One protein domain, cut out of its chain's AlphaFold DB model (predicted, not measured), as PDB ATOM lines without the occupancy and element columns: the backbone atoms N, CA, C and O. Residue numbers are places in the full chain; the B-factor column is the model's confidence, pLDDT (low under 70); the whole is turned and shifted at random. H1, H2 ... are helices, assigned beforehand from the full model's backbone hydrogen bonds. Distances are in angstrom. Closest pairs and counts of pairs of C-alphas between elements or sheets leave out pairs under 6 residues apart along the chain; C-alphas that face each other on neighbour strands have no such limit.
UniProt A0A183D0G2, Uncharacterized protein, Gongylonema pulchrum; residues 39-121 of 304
ATOM      1  N   TYR A  39     144.058 159.335 126.711       41.50
ATOM      2  CA  TYR A  39     142.724 158.722 126.777       41.50
ATOM      3  C   TYR A  39     141.857 158.983 125.535       41.50
ATOM      4  O   TYR A  39     140.921 158.224 125.300       41.50
ATOM      5  N   CYS A  40     142.158 160.011 124.728       37.00
ATOM      6  CA  CYS A  40     141.311 160.416 123.594       37.00
ATOM      7  C   CYS A  40     141.910 160.203 122.191       37.00
ATOM      8  O   CYS A  40     141.201 160.432 121.216       37.00
ATOM      9  N   CYS A  41     143.164 159.762 122.044       38.81
ATOM     10  CA  CYS A  41     143.778 159.574 120.723       38.81
ATOM     11  C   CYS A  41     144.352 158.164 120.538       38.81
ATOM     12  O   CYS A  41     145.412 157.849 121.070       38.81
ATOM     13  N   GLU A  42     143.747 157.373 119.643       46.25
ATOM     14  CA  GLU A  42     144.343 156.151 119.059       46.25
ATOM     15  C   GLU A  42     145.642 156.425 118.259       46.25
ATOM     16  O   GLU A  42     146.278 155.503 117.756       46.25
ATOM     17  N   CYS A  43     146.058 157.691 118.126       42.03
ATOM     18  CA  CYS A  43     147.240 158.111 117.365       42.03
ATOM     19  C   CYS A  43     148.530 158.220 118.195       42.03
ATOM     20  O   CYS A  43     149.606 158.385 117.620       42.03
ATOM     21  N   CYS A  44     148.451 158.134 119.524       41.78
ATOM     22  CA  CYS A  44     149.634 158.087 120.373       41.78
ATOM     23  C   CYS A  44     149.899 156.629 120.737       41.78
ATOM     24  O   CYS A  44     149.080 155.997 121.397       41.78
ATOM     25  N   GLU A  45     151.045 156.093 120.318       40.03
ATOM     26  CA  GLU A  45     151.585 154.832 120.826       40.03
ATOM     27  C   GLU A  45     151.835 154.977 122.336       40.03
ATOM     28  O   GLU A  45     152.948 155.263 122.787       40.03
ATOM     29  N   CYS A  46     150.782 154.827 123.142       39.38
ATOM     30  CA  CYS A  46     150.894 154.650 124.576       39.38
ATOM     31  C   CYS A  46     151.862 153.488 124.772       39.38
ATOM     32  O   CYS A  46     151.619 152.390 124.261       39.38
ATOM     33  N   ARG A  47     152.995 153.739 125.451       41.25
ATOM     34  CA  ARG A  47     153.912 152.663 125.848       41.25
ATOM     35  C   ARG A  47     153.033 151.547 126.405       41.25
ATOM     36  O   ARG A  47     152.261 151.861 127.312       41.25
ATOM     37  N   PRO A  48     153.109 150.315 125.864       40.88
ATOM     38  CA  PRO A  48     152.264 149.234 126.339       40.88
ATOM     39  C   PRO A  48     152.399 149.210 127.854       40.88
ATOM     40  O   PRO A  48     153.532 149.193 128.357       40.88
ATOM     41  N   GLU A  49     151.267 149.331 128.559       49.62
ATOM     42  CA  GLU A  49     151.249 149.208 130.011       49.62
ATOM     43  C   GLU A  49     152.103 147.996 130.350       49.62
ATOM     44  O   GLU A  49     151.956 146.929 129.743       49.62
ATOM     45  N   ALA A  50     153.106 148.197 131.202       63.06
ATOM     46  CA  ALA A  50     154.074 147.145 131.443       63.06
ATOM     47  C   ALA A  50     153.295 145.900 131.885       63.06
ATOM     48  O   ALA A  50     152.503 146.025 132.807       63.06
ATOM     49  N   LEU A  51     153.522 144.745 131.240       74.19
ATOM     50  CA  LEU A  51     152.749 143.488 131.393       74.19
ATOM     51  C   LEU A  51     152.345 143.120 132.841       74.19
ATOM     52  O   LEU A  51     151.323 142.483 133.066       74.19
ATOM     53  N   PHE A  52     153.117 143.572 133.826       83.00
ATOM     54  CA  PHE A  52     152.797 143.535 135.250       83.00
ATOM     55  C   PHE A  52     151.476 144.237 135.619       83.00
ATOM     56  O   PHE A  52     150.625 143.644 136.273       83.00
ATOM     57  N   MET A  53     151.271 145.486 135.187       82.62
ATOM     58  CA  MET A  53     150.106 146.307 135.552       82.62
ATOM     59  C   MET A  53     148.800 145.773 134.958       82.62
ATOM     60  O   MET A  53     147.736 145.953 135.558       82.62
ATOM     61  N   SER A  54     148.872 145.084 133.814       85.00
ATOM     62  CA  SER A  54     147.712 144.435 133.196       85.00
ATOM     63  C   SER A  54     147.233 143.202 133.965       85.00
ATOM     64  O   SER A  54     146.067 142.840 133.847       85.00
ATOM     65  N   ASN A  55     148.100 142.583 134.776       88.19
ATOM     66  CA  ASN A  55     147.739 141.434 135.611       88.19
ATOM     67  C   ASN A  55     147.085 141.842 136.941       88.19
ATOM     68  O   ASN A  55     146.552 140.985 137.641       88.19
ATOM     69  N   LEU A  56     147.122 143.132 137.294       90.50
ATOM     70  CA  LEU A  56     146.537 143.654 138.525       90.50
ATOM     71  C   LEU A  56     145.074 144.056 138.312       90.50
ATOM     72  O   LEU A  56     144.699 144.635 137.290       90.50
ATOM     73  N   THR A  57     144.237 143.807 139.314       95.44
ATOM     74  CA  THR A  57     142.902 144.408 139.398       95.44
ATOM     75  C   THR A  57     143.006 145.920 139.621       95.44
ATOM     76  O   THR A  57     144.030 146.435 140.072       95.44
ATOM     77  N   GLN A  58     141.929 146.664 139.352       94.44
ATOM     78  CA  GLN A  58     141.916 148.118 139.560       94.44
ATOM     79  C   GLN A  58     142.258 148.512 141.006       94.44
ATOM     80  O   GLN A  58     143.069 149.405 141.227       94.44
ATOM     81  N   LYS A  59     141.701 147.788 141.984       96.50
ATOM     82  CA  LYS A  59     141.989 148.001 143.406       96.50
ATOM     83  C   LYS A  59     143.462 147.737 143.737       96.50
ATOM     84  O   LYS A  59     144.069 148.487 144.490       96.50
ATOM     85  N   GLU A  60     144.053 146.689 143.167       95.25
ATOM     86  CA  GLU A  60     145.476 146.386 143.358       95.25
ATOM     87  C   GLU A  60     146.383 147.441 142.734       95.25
ATOM     88  O   GLU A  60     147.419 147.748 143.315       95.25
ATOM     89  N   ARG A  61     145.991 148.030 141.598       92.31
ATOM     90  CA  ARG A  61     146.715 149.165 141.012       92.31
ATOM     91  C   ARG A  61     146.694 150.382 141.930       92.31
ATOM     92  O   ARG A  61     147.741 150.968 142.158       92.31
ATOM     93  N   GLU A  62     145.540 150.714 142.503       93.31
ATOM     94  CA  GLU A  62     145.415 151.826 143.454       93.31
ATOM     95  C   GLU A  62     146.243 151.591 144.725       93.31
ATOM     96  O   GLU A  62     146.932 152.496 145.193       93.31
ATOM     97  N   GLU A  63     146.241 150.365 145.258       95.56
ATOM     98  CA  GLU A  63     147.093 149.987 146.392       95.56
ATOM     99  C   GLU A  63     148.586 150.080 146.035       95.56
ATOM    100  O   GLU A  63     149.359 150.687 146.781       95.56
ATOM    101  N   PHE A  64     148.990 149.532 144.885       93.25
ATOM    102  CA  PHE A  64     150.363 149.600 144.380       93.25
ATOM    103  C   PHE A  64     150.831 151.050 144.211       93.25
ATOM    104  O   PHE A  64     151.908 151.420 144.682       93.25
ATOM    105  N   ASP A  65     150.001 151.890 143.595       89.31
ATOM    106  CA  ASP A  65     150.282 153.306 143.399       89.31
ATOM    107  C   ASP A  65     150.349 154.050 144.739       89.31
ATOM    108  O   ASP A  65     151.249 154.862 144.935       89.31
ATOM    109  N   SER A  66     149.480 153.738 145.707       92.69
ATOM    110  CA  SER A  66     149.523 154.368 147.035       92.69
ATOM    111  C   SER A  66     150.835 154.097 147.784       92.69
ATOM    112  O   SER A  66     151.372 154.997 148.433       92.69
ATOM    113  N   LEU A  67     151.393 152.887 147.647       92.62
ATOM    114  CA  LEU A  67     152.692 152.526 148.218       92.62
ATOM    115  C   LEU A  67     153.830 153.235 147.491       92.62
ATOM    116  O   LEU A  67     154.746 153.762 148.124       92.62
ATOM    117  N   ARG A  68     153.757 153.275 146.159       86.94
ATOM    118  CA  ARG A  68     154.764 153.916 145.315       86.94
ATOM    119  C   ARG A  68     154.820 155.431 145.526       86.94
ATOM    120  O   ARG A  68     155.907 155.992 145.581       86.94
ATOM    121  N   TYR A  69     153.673 156.091 145.668       85.00
ATOM    122  CA  TYR A  69     153.571 157.546 145.823       85.00
ATOM    123  C   TYR A  69     153.671 158.028 147.278       85.00
ATOM    124  O   TYR A  69     153.346 159.186 147.569       85.00
ATOM    125  N   ASN A  70     154.148 157.191 148.206       86.69
ATOM    126  CA  ASN A  70     154.431 157.628 149.568       86.69
ATOM    127  C   ASN A  70     155.710 158.485 149.624       86.69
ATOM    128  O   ASN A  70     156.794 158.016 149.959       86.69
ATOM    129  N   TRP A  71     155.555 159.775 149.333       72.81
ATOM    130  CA  TRP A  71     156.620 160.782 149.242       72.81
ATOM    131  C   TRP A  71     157.395 161.046 150.543       72.81
ATOM    132  O   TRP A  71     158.401 161.755 150.520       72.81
ATOM    133  N   THR A  72     156.924 160.522 151.678       84.69
ATOM    134  CA  THR A  72     157.609 160.648 152.978       84.69
ATOM    135  C   THR A  72     158.535 159.477 153.291       84.69
ATOM    136  O   THR A  72     159.405 159.608 154.151       84.69
ATOM    137  N   ALA A  73     158.358 158.346 152.608       85.00
ATOM    138  CA  ALA A  73     159.129 157.133 152.827       85.00
ATOM    139  C   ALA A  73     160.454 157.172 152.055       85.00
ATOM    140  O   ALA A  73     160.545 157.761 150.975       85.00
ATOM    141  N   SER A  74     161.497 156.531 152.588       84.19
ATOM    142  CA  SER A  74     162.727 156.352 151.819       84.19
ATOM    143  C   SER A  74     162.501 155.354 150.676       84.19
ATOM    144  O   SER A  74     161.607 154.512 150.735       84.19
ATOM    145  N   ILE A  75     163.343 155.393 149.639       79.62
ATOM    146  CA  ILE A  75     163.291 154.413 148.538       79.62
ATOM    147  C   ILE A  75     163.364 152.975 149.067       79.62
ATOM    148  O   ILE A  75     162.679 152.094 148.554       79.62
ATOM    149  N   HIS A  76     164.188 152.743 150.092       85.62
ATOM    150  CA  HIS A  76     164.313 151.429 150.710       85.62
ATOM    151  C   HIS A  76     162.979 150.971 151.305       85.62
ATOM    152  O   HIS A  76     162.535 149.865 151.004       85.62
ATOM    153  N   ASP A  77     162.301 151.861 152.032       89.81
ATOM    154  CA  ASP A  77     160.995 151.590 152.640       89.81
ATOM    155  C   ASP A  77     159.908 151.371 151.577       89.81
ATOM    156  O   ASP A  77     159.064 150.493 151.731       89.81
ATOM    157  N   ILE A  78     159.937 152.122 150.466       88.56
ATOM    158  CA  ILE A  78     159.017 151.918 149.335       88.56
ATOM    159  C   ILE A  78     159.251 150.539 148.709       88.56
ATOM    160  O   ILE A  78     158.300 149.793 148.478       88.56
ATOM    161  N   MET A  79     160.509 150.166 148.450       89.31
ATOM    162  CA  MET A  79     160.847 148.857 147.883       89.31
ATOM    163  C   MET A  79     160.453 147.709 148.817       89.31
ATOM    164  O   MET A  79     159.962 146.683 148.348       89.31
ATOM    165  N   GLU A  80     160.664 147.862 150.122       93.69
ATOM    166  CA  GLU A  80     160.257 146.878 151.125       93.69
ATOM    167  C   GLU A  80     158.728 146.788 151.238       93.69
ATOM    168  O   GLU A  80     158.173 145.690 151.207       93.69
ATOM    169  N   GLY A  81     158.029 147.925 151.250       94.88
ATOM    170  CA  GLY A  81     156.568 147.990 151.234       94.88
ATOM    171  C   GLY A  81     155.963 147.311 150.005       94.88
ATOM    172  O   GLY A  81     155.015 146.540 150.130       94.88
ATOM    173  N   LEU A  82     156.557 147.522 148.828       94.19
ATOM    174  CA  LEU A  82     156.161 146.864 147.583       94.19
ATOM    175  C   LEU A  82     156.395 145.346 147.616       94.19
ATOM    176  O   LEU A  82     155.534 144.594 147.162       94.19
ATOM    177  N   LYS A  83     157.514 144.879 148.186       95.25
ATOM    178  CA  LYS A  83     157.775 143.440 148.383       95.25
ATOM    179  C   LYS A  83     156.755 142.807 149.329       95.25
ATOM    180  O   LYS A  83     156.167 141.784 148.991       95.25
ATOM    181  N   ASN A  84     156.505 143.446 150.472       97.00
ATOM    182  CA  ASN A  84     155.537 142.975 151.464       97.00
ATOM    183  C   ASN A  84     154.115 142.940 150.893       97.00
ATOM    184  O   ASN A  84     153.374 141.983 151.113       97.00
ATOM    185  N   TRP A  85     153.745 143.959 150.113       96.50
ATOM    186  CA  TRP A  85     152.475 143.991 149.394       96.50
ATOM    187  C   TRP A  85     152.367 142.842 148.389       96.50
ATOM    188  O   TRP A  85     151.374 142.119 148.412       96.50
ATOM    189  N   ALA A  86     153.393 142.616 147.564       96.12
ATOM    190  CA  ALA A  86     153.364 141.572 146.543       96.12
ATOM    191  C   ALA A  86     153.291 140.157 147.134       96.12
ATOM    192  O   ALA A  86     152.538 139.329 146.621       96.12
ATOM    193  N   HIS A  87     153.971 139.912 148.259       96.75
ATOM    194  CA  HIS A  87     153.848 138.664 149.020       96.75
ATOM    195  C   HIS A  87     152.385 138.390 149.436       96.75
ATOM    196  O   HIS A  87     151.921 137.252 149.416       96.75
ATOM    197  N   GLY A  88     151.610 139.437 149.747       96.81
ATOM    198  CA  GLY A  88     150.180 139.335 150.057       96.81
ATOM    199  C   GLY A  88     149.256 139.120 148.848       96.81
ATOM    200  O   GLY A  88     148.085 138.796 149.045       96.81
ATOM    201  N   LYS A  89     149.743 139.298 147.611       96.50
ATOM    202  CA  LYS A  89     148.948 139.166 146.371       96.50
ATOM    203  C   LYS A  89     149.138 137.836 145.645       96.50
ATOM    204  O   LYS A  89     148.328 137.485 144.791       96.50
ATOM    205  N   GLY A  90     150.160 137.071 146.016       95.62
ATOM    206  CA  GLY A  90     150.416 135.729 145.503       95.62
ATOM    207  C   GLY A  90     151.750 135.606 144.773       95.62
ATOM    208  O   GLY A  90     152.335 136.581 144.303       95.62
ATOM    209  N   GLN A  91     152.208 134.359 144.649       95.69
ATOM    210  CA  GLN A  91     153.571 134.026 144.227       95.69
ATOM    211  C   GLN A  91     153.953 134.594 142.851       95.69
ATOM    212  O   GLN A  91     155.083 135.028 142.659       95.69
ATOM    213  N   ASN A  92     153.018 134.636 141.894       94.19
ATOM    214  CA  ASN A  92     153.304 135.147 140.550       94.19
ATOM    215  C   ASN A  92     153.641 136.648 140.556       94.19
ATOM    216  O   ASN A  92     154.603 137.061 139.911       94.19
ATOM    217  N   ILE A  93     152.877 137.453 141.305       93.12
ATOM    218  CA  ILE A  93     153.084 138.908 141.413       93.12
ATOM    219  C   ILE A  93     154.380 139.190 142.178       93.12
ATOM    220  O   ILE A  93     155.152 140.063 141.783       93.12
ATOM    221  N   GLU A  94     154.646 138.426 143.239       95.25
ATOM    222  CA  GLU A  94     155.874 138.539 144.025       95.25
ATOM    223  C   GLU A  94     157.130 138.254 143.197       95.25
ATOM    224  O   GLU A  94     158.075 139.049 143.228       95.25
ATOM    225  N   VAL A  95     157.140 137.158 142.430       94.81
ATOM    226  CA  VAL A  95     158.276 136.792 141.573       94.81
ATOM    227  C   VAL A  95     158.502 137.854 140.498       94.81
ATOM    228  O   VAL A  95     159.628 138.336 140.361       94.81
ATOM    229  N   GLU A  96     157.449 138.282 139.790       91.88
ATOM    230  CA  GLU A  96     157.580 139.291 138.731       91.88
ATOM    231  C   GLU A  96     158.059 140.644 139.286       91.88
ATOM    232  O   GLU A  96     158.955 141.277 138.717       91.88
ATOM    233  N   LEU A  97     157.499 141.102 140.411       92.00
ATOM    234  CA  LEU A  97     157.909 142.367 141.020       92.00
ATOM    235  C   LEU A  97     159.348 142.299 141.537       92.00
ATOM    236  O   LEU A  97     160.121 143.238 141.335       92.00
ATOM    237  N   THR A  98     159.733 141.188 142.166       91.75
ATOM    238  CA  THR A  98     161.093 140.991 142.679       91.75
ATOM    239  C   THR A  98     162.117 140.989 141.550       91.75
ATOM    240  O   THR A  98     163.130 141.683 141.654       91.75
ATOM    241  N   GLU A  99     161.844 140.281 140.451       91.81
ATOM    242  CA  GLU A  99     162.701 140.278 139.263       91.81
ATOM    243  C   GLU A  99     162.853 141.695 138.687       91.81
ATOM    244  O   GLU A  99     163.964 142.140 138.393       91.81
ATOM    245  N   ARG A 100     161.759 142.459 138.586       87.44
ATOM    246  CA  ARG A 100     161.797 143.850 138.107       87.44
ATOM    247  C   ARG A 100     162.623 144.759 139.015       87.44
ATOM    248  O   ARG A 100     163.433 145.537 138.509       87.44
ATOM    249  N   LEU A 101     162.450 144.656 140.333       89.25
ATOM    250  CA  LEU A 101     163.230 145.427 141.307       89.25
ATOM    251  C   LEU A 101     164.723 145.070 141.241       89.25
ATOM    252  O   LEU A 101     165.570 145.962 141.318       89.25
ATOM    253  N   GLN A 102     165.062 143.793 141.047       90.19
ATOM    254  CA  GLN A 102     166.443 143.341 140.855       90.19
ATOM    255  C   GLN A 102     167.044 143.864 139.547       90.19
ATOM    256  O   GLN A 102     168.115 144.468 139.578       90.19
ATOM    257  N   ASN A 103     166.342 143.702 138.422       87.12
ATOM    258  CA  ASN A 103     166.777 144.193 137.112       87.12
ATOM    259  C   ASN A 103     167.022 145.702 137.129       87.12
ATOM    260  O   ASN A 103     168.008 146.187 136.576       87.12
ATOM    261  N   TYR A 104     166.156 146.445 137.810       84.12
ATOM    262  CA  TYR A 104     166.328 147.877 137.974       84.12
ATOM    263  C   TYR A 104     167.533 148.231 138.850       84.12
ATOM    264  O   TYR A 104     168.353 149.062 138.471       84.12
ATOM    265  N   THR A 105     167.694 147.560 139.995       87.94
ATOM    266  CA  THR A 105     168.855 147.759 140.878       87.94
ATOM    267  C   THR A 105     170.166 147.480 140.134       87.94
ATOM    268  O   THR A 105     171.126 148.241 140.267       87.94
ATOM    269  N   ALA A 106     170.193 146.438 139.299       89.75
ATOM    270  CA  ALA A 106     171.332 146.108 138.452       89.75
ATOM    271  C   ALA A 106     171.600 147.189 137.392       89.75
ATOM    272  O   ALA A 106     172.735 147.653 137.274       89.75
ATOM    273  N   ALA A 107     170.565 147.650 136.680       85.50
ATOM    274  CA  ALA A 107     170.683 148.727 135.693       85.50
ATOM    275  C   ALA A 107     171.206 150.032 136.319       85.50
ATOM    276  O   ALA A 107     172.005 150.747 135.715       85.50
ATOM    277  N   ASN A 108     170.816 150.315 137.561       86.81
ATOM    278  CA  ASN A 108     171.285 151.485 138.294       86.81
ATOM    279  C   ASN A 108     172.747 151.370 138.685       86.81
ATOM    280  O   ASN A 108     173.505 152.316 138.482       86.81
ATOM    281  N   ALA A 109     173.158 150.220 139.221       91.94
ATOM    282  CA  ALA A 109     174.558 149.962 139.531       91.94
ATOM    283  C   ALA A 109     175.436 150.088 138.274       91.94
ATOM    284  O   ALA A 109     176.495 150.713 138.319       91.94
ATOM    285  N   GLU A 110     174.962 149.576 137.134       92.19
ATOM    286  CA  GLU A 110     175.633 149.723 135.842       92.19
ATOM    287  C   GLU A 110     175.723 151.195 135.407       92.19
ATOM    288  O   GLU A 110     176.806 151.662 135.052       92.19
ATOM    289  N   ALA A 111     174.627 151.956 135.491       89.44
ATOM    290  CA  ALA A 111     174.618 153.379 135.154       89.44
ATOM    291  C   ALA A 111     175.605 154.184 136.019       89.44
ATOM    292  O   ALA A 111     176.343 155.016 135.488       89.44
ATOM    293  N   ARG A 112     175.678 153.899 137.327       93.06
ATOM    294  CA  ARG A 112     176.656 154.515 138.241       93.06
ATOM    295  C   ARG A 112     178.090 154.195 137.838       93.06
ATOM    296  O   ARG A 112     178.894 155.105 137.659       93.06
ATOM    297  N   HIS A 113     178.382 152.921 137.594       95.19
ATOM    298  CA  HIS A 113     179.703 152.487 137.145       95.19
ATOM    299  C   HIS A 113     180.112 153.161 135.819       95.19
ATOM    300  O   HIS A 113     181.262 153.567 135.637       95.19
ATOM    301  N   VAL A 114     179.164 153.347 134.891       92.38
ATOM    302  CA  VAL A 114     179.405 154.103 133.652       92.38
ATOM    303  C   VAL A 114     179.754 155.561 133.953       92.38
ATOM    304  O   VAL A 114     180.731 156.059 133.394       92.38
ATOM    305  N   VAL A 115     178.999 156.238 134.828       93.12
ATOM    306  CA  VAL A 115     179.255 157.636 135.222       93.12
ATOM    307  C   VAL A 115     180.633 157.791 135.874       93.12
ATOM    308  O   VAL A 115     181.379 158.711 135.521       93.12
ATOM    309  N   GLU A 116     181.013 156.872 136.760       94.88
ATOM    310  CA  GLU A 116     182.326 156.845 137.412       94.88
ATOM    311  C   GLU A 116     183.470 156.696 136.397       94.88
ATOM    312  O   GLU A 116     184.484 157.400 136.490       94.88
ATOM    313  N   GLY A 117     183.281 155.856 135.374       94.50
ATOM    314  CA  GLY A 117     184.247 155.613 134.301       94.50
ATOM    315  C   GLY A 117     184.414 156.756 133.287       94.50
ATOM    316  O   GLY A 117     185.317 156.704 132.447       94.50
ATOM    317  N   LEU A 118     183.578 157.801 133.330       91.19
ATOM    318  CA  LEU A 118     183.675 158.920 132.389       91.19
ATOM    319  C   LEU A 118     184.959 159.736 132.602       91.19
ATOM    320  O   LEU A 118     185.313 160.114 133.717       91.19
ATOM    321  N   GLN A 119     185.623 160.123 131.511       93.31
ATOM    322  CA  GLN A 119     186.686 161.139 131.533       93.31
ATOM    323  C   GLN A 119     186.072 162.551 131.542       93.31
ATOM    324  O   GLN A 119     186.238 163.332 130.608       93.31
ATOM    325  N   ALA A 120     185.291 162.849 132.579       89.56
ATOM    326  CA  ALA A 120     184.632 164.135 132.794       89.56
ATOM    327  C   ALA A 120     185.129 164.788 134.090       89.56
ATOM    328  O   ALA A 120     185.732 164.127 134.935       89.56
ATOM    329  N   SER A 121     184.871 166.089 134.257       91.50
ATOM    330  CA  SER A 121     185.161 166.763 135.525       91.50
ATOM    331  C   SER A 121     184.281 166.212 136.648       91.50
ATOM    332  O   SER A 121     183.128 165.847 136.413       91.50
TER     333      SER A 121
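AT A GLANCE: This is residues 39 to 121 of the 304 residues of an uncharacterized protein of Gongylonema pulchrum (UniProt A0A183D0G2). The long helix H4 begins beside H3, which also packs on H2; with short H1 they form a small body. Two arms stick out of it, residues 102 to 121, mostly H4, and residues 39 to 50. The 83 printed residues hold H1, H2, H3 and H4 in that order, all helix, loose, radius of gyration of the C-alphas 16.3 A, spans 47 by 38 by 27 A.

HOW THE PARTS SIT: H4, residues 91 to 116, touches H3, residues 75 to 87, with residues 93 to 101 alone. This hairpin has a shallow tilt of 23 degrees, opposite ways; the closest C-alphas, Ala 86 and Glu 94, are 4.7 A apart. H3 and H2, residues 58 to 68, touch as a hairpin at 28 degrees, a shallow tilt, opposite ways; the closest C-alphas, Arg 68 and Ile 78, are 6.2 A apart. H2 and H4 are apart. H1, residues 51 to 54, only just touches H4, at its residues 93 to 97 alone, with 3 pairs of C-alphas within 8 A, the closest Phe 52 and Glu 96 at 7.3 A. In H2, H3 and H4 every O i to N i+4 pair is within hydrogen-bond range; H1 is too short for one.

IN THESE COORDINATES: H4 measures 37.3 A, H3 18.4 A and H2 15.2 A. C-alpha 51 is at (152.749, 143.488, 131.393), C-alpha 116 at (182.326, 156.845, 137.412).

THE WHOLE: The C-alphas farthest apart, Lys 59 and Gln 119, are 48.1 A apart. The printed part has no cut and no long link; pLDDT is under 70 in residues 39 to 50.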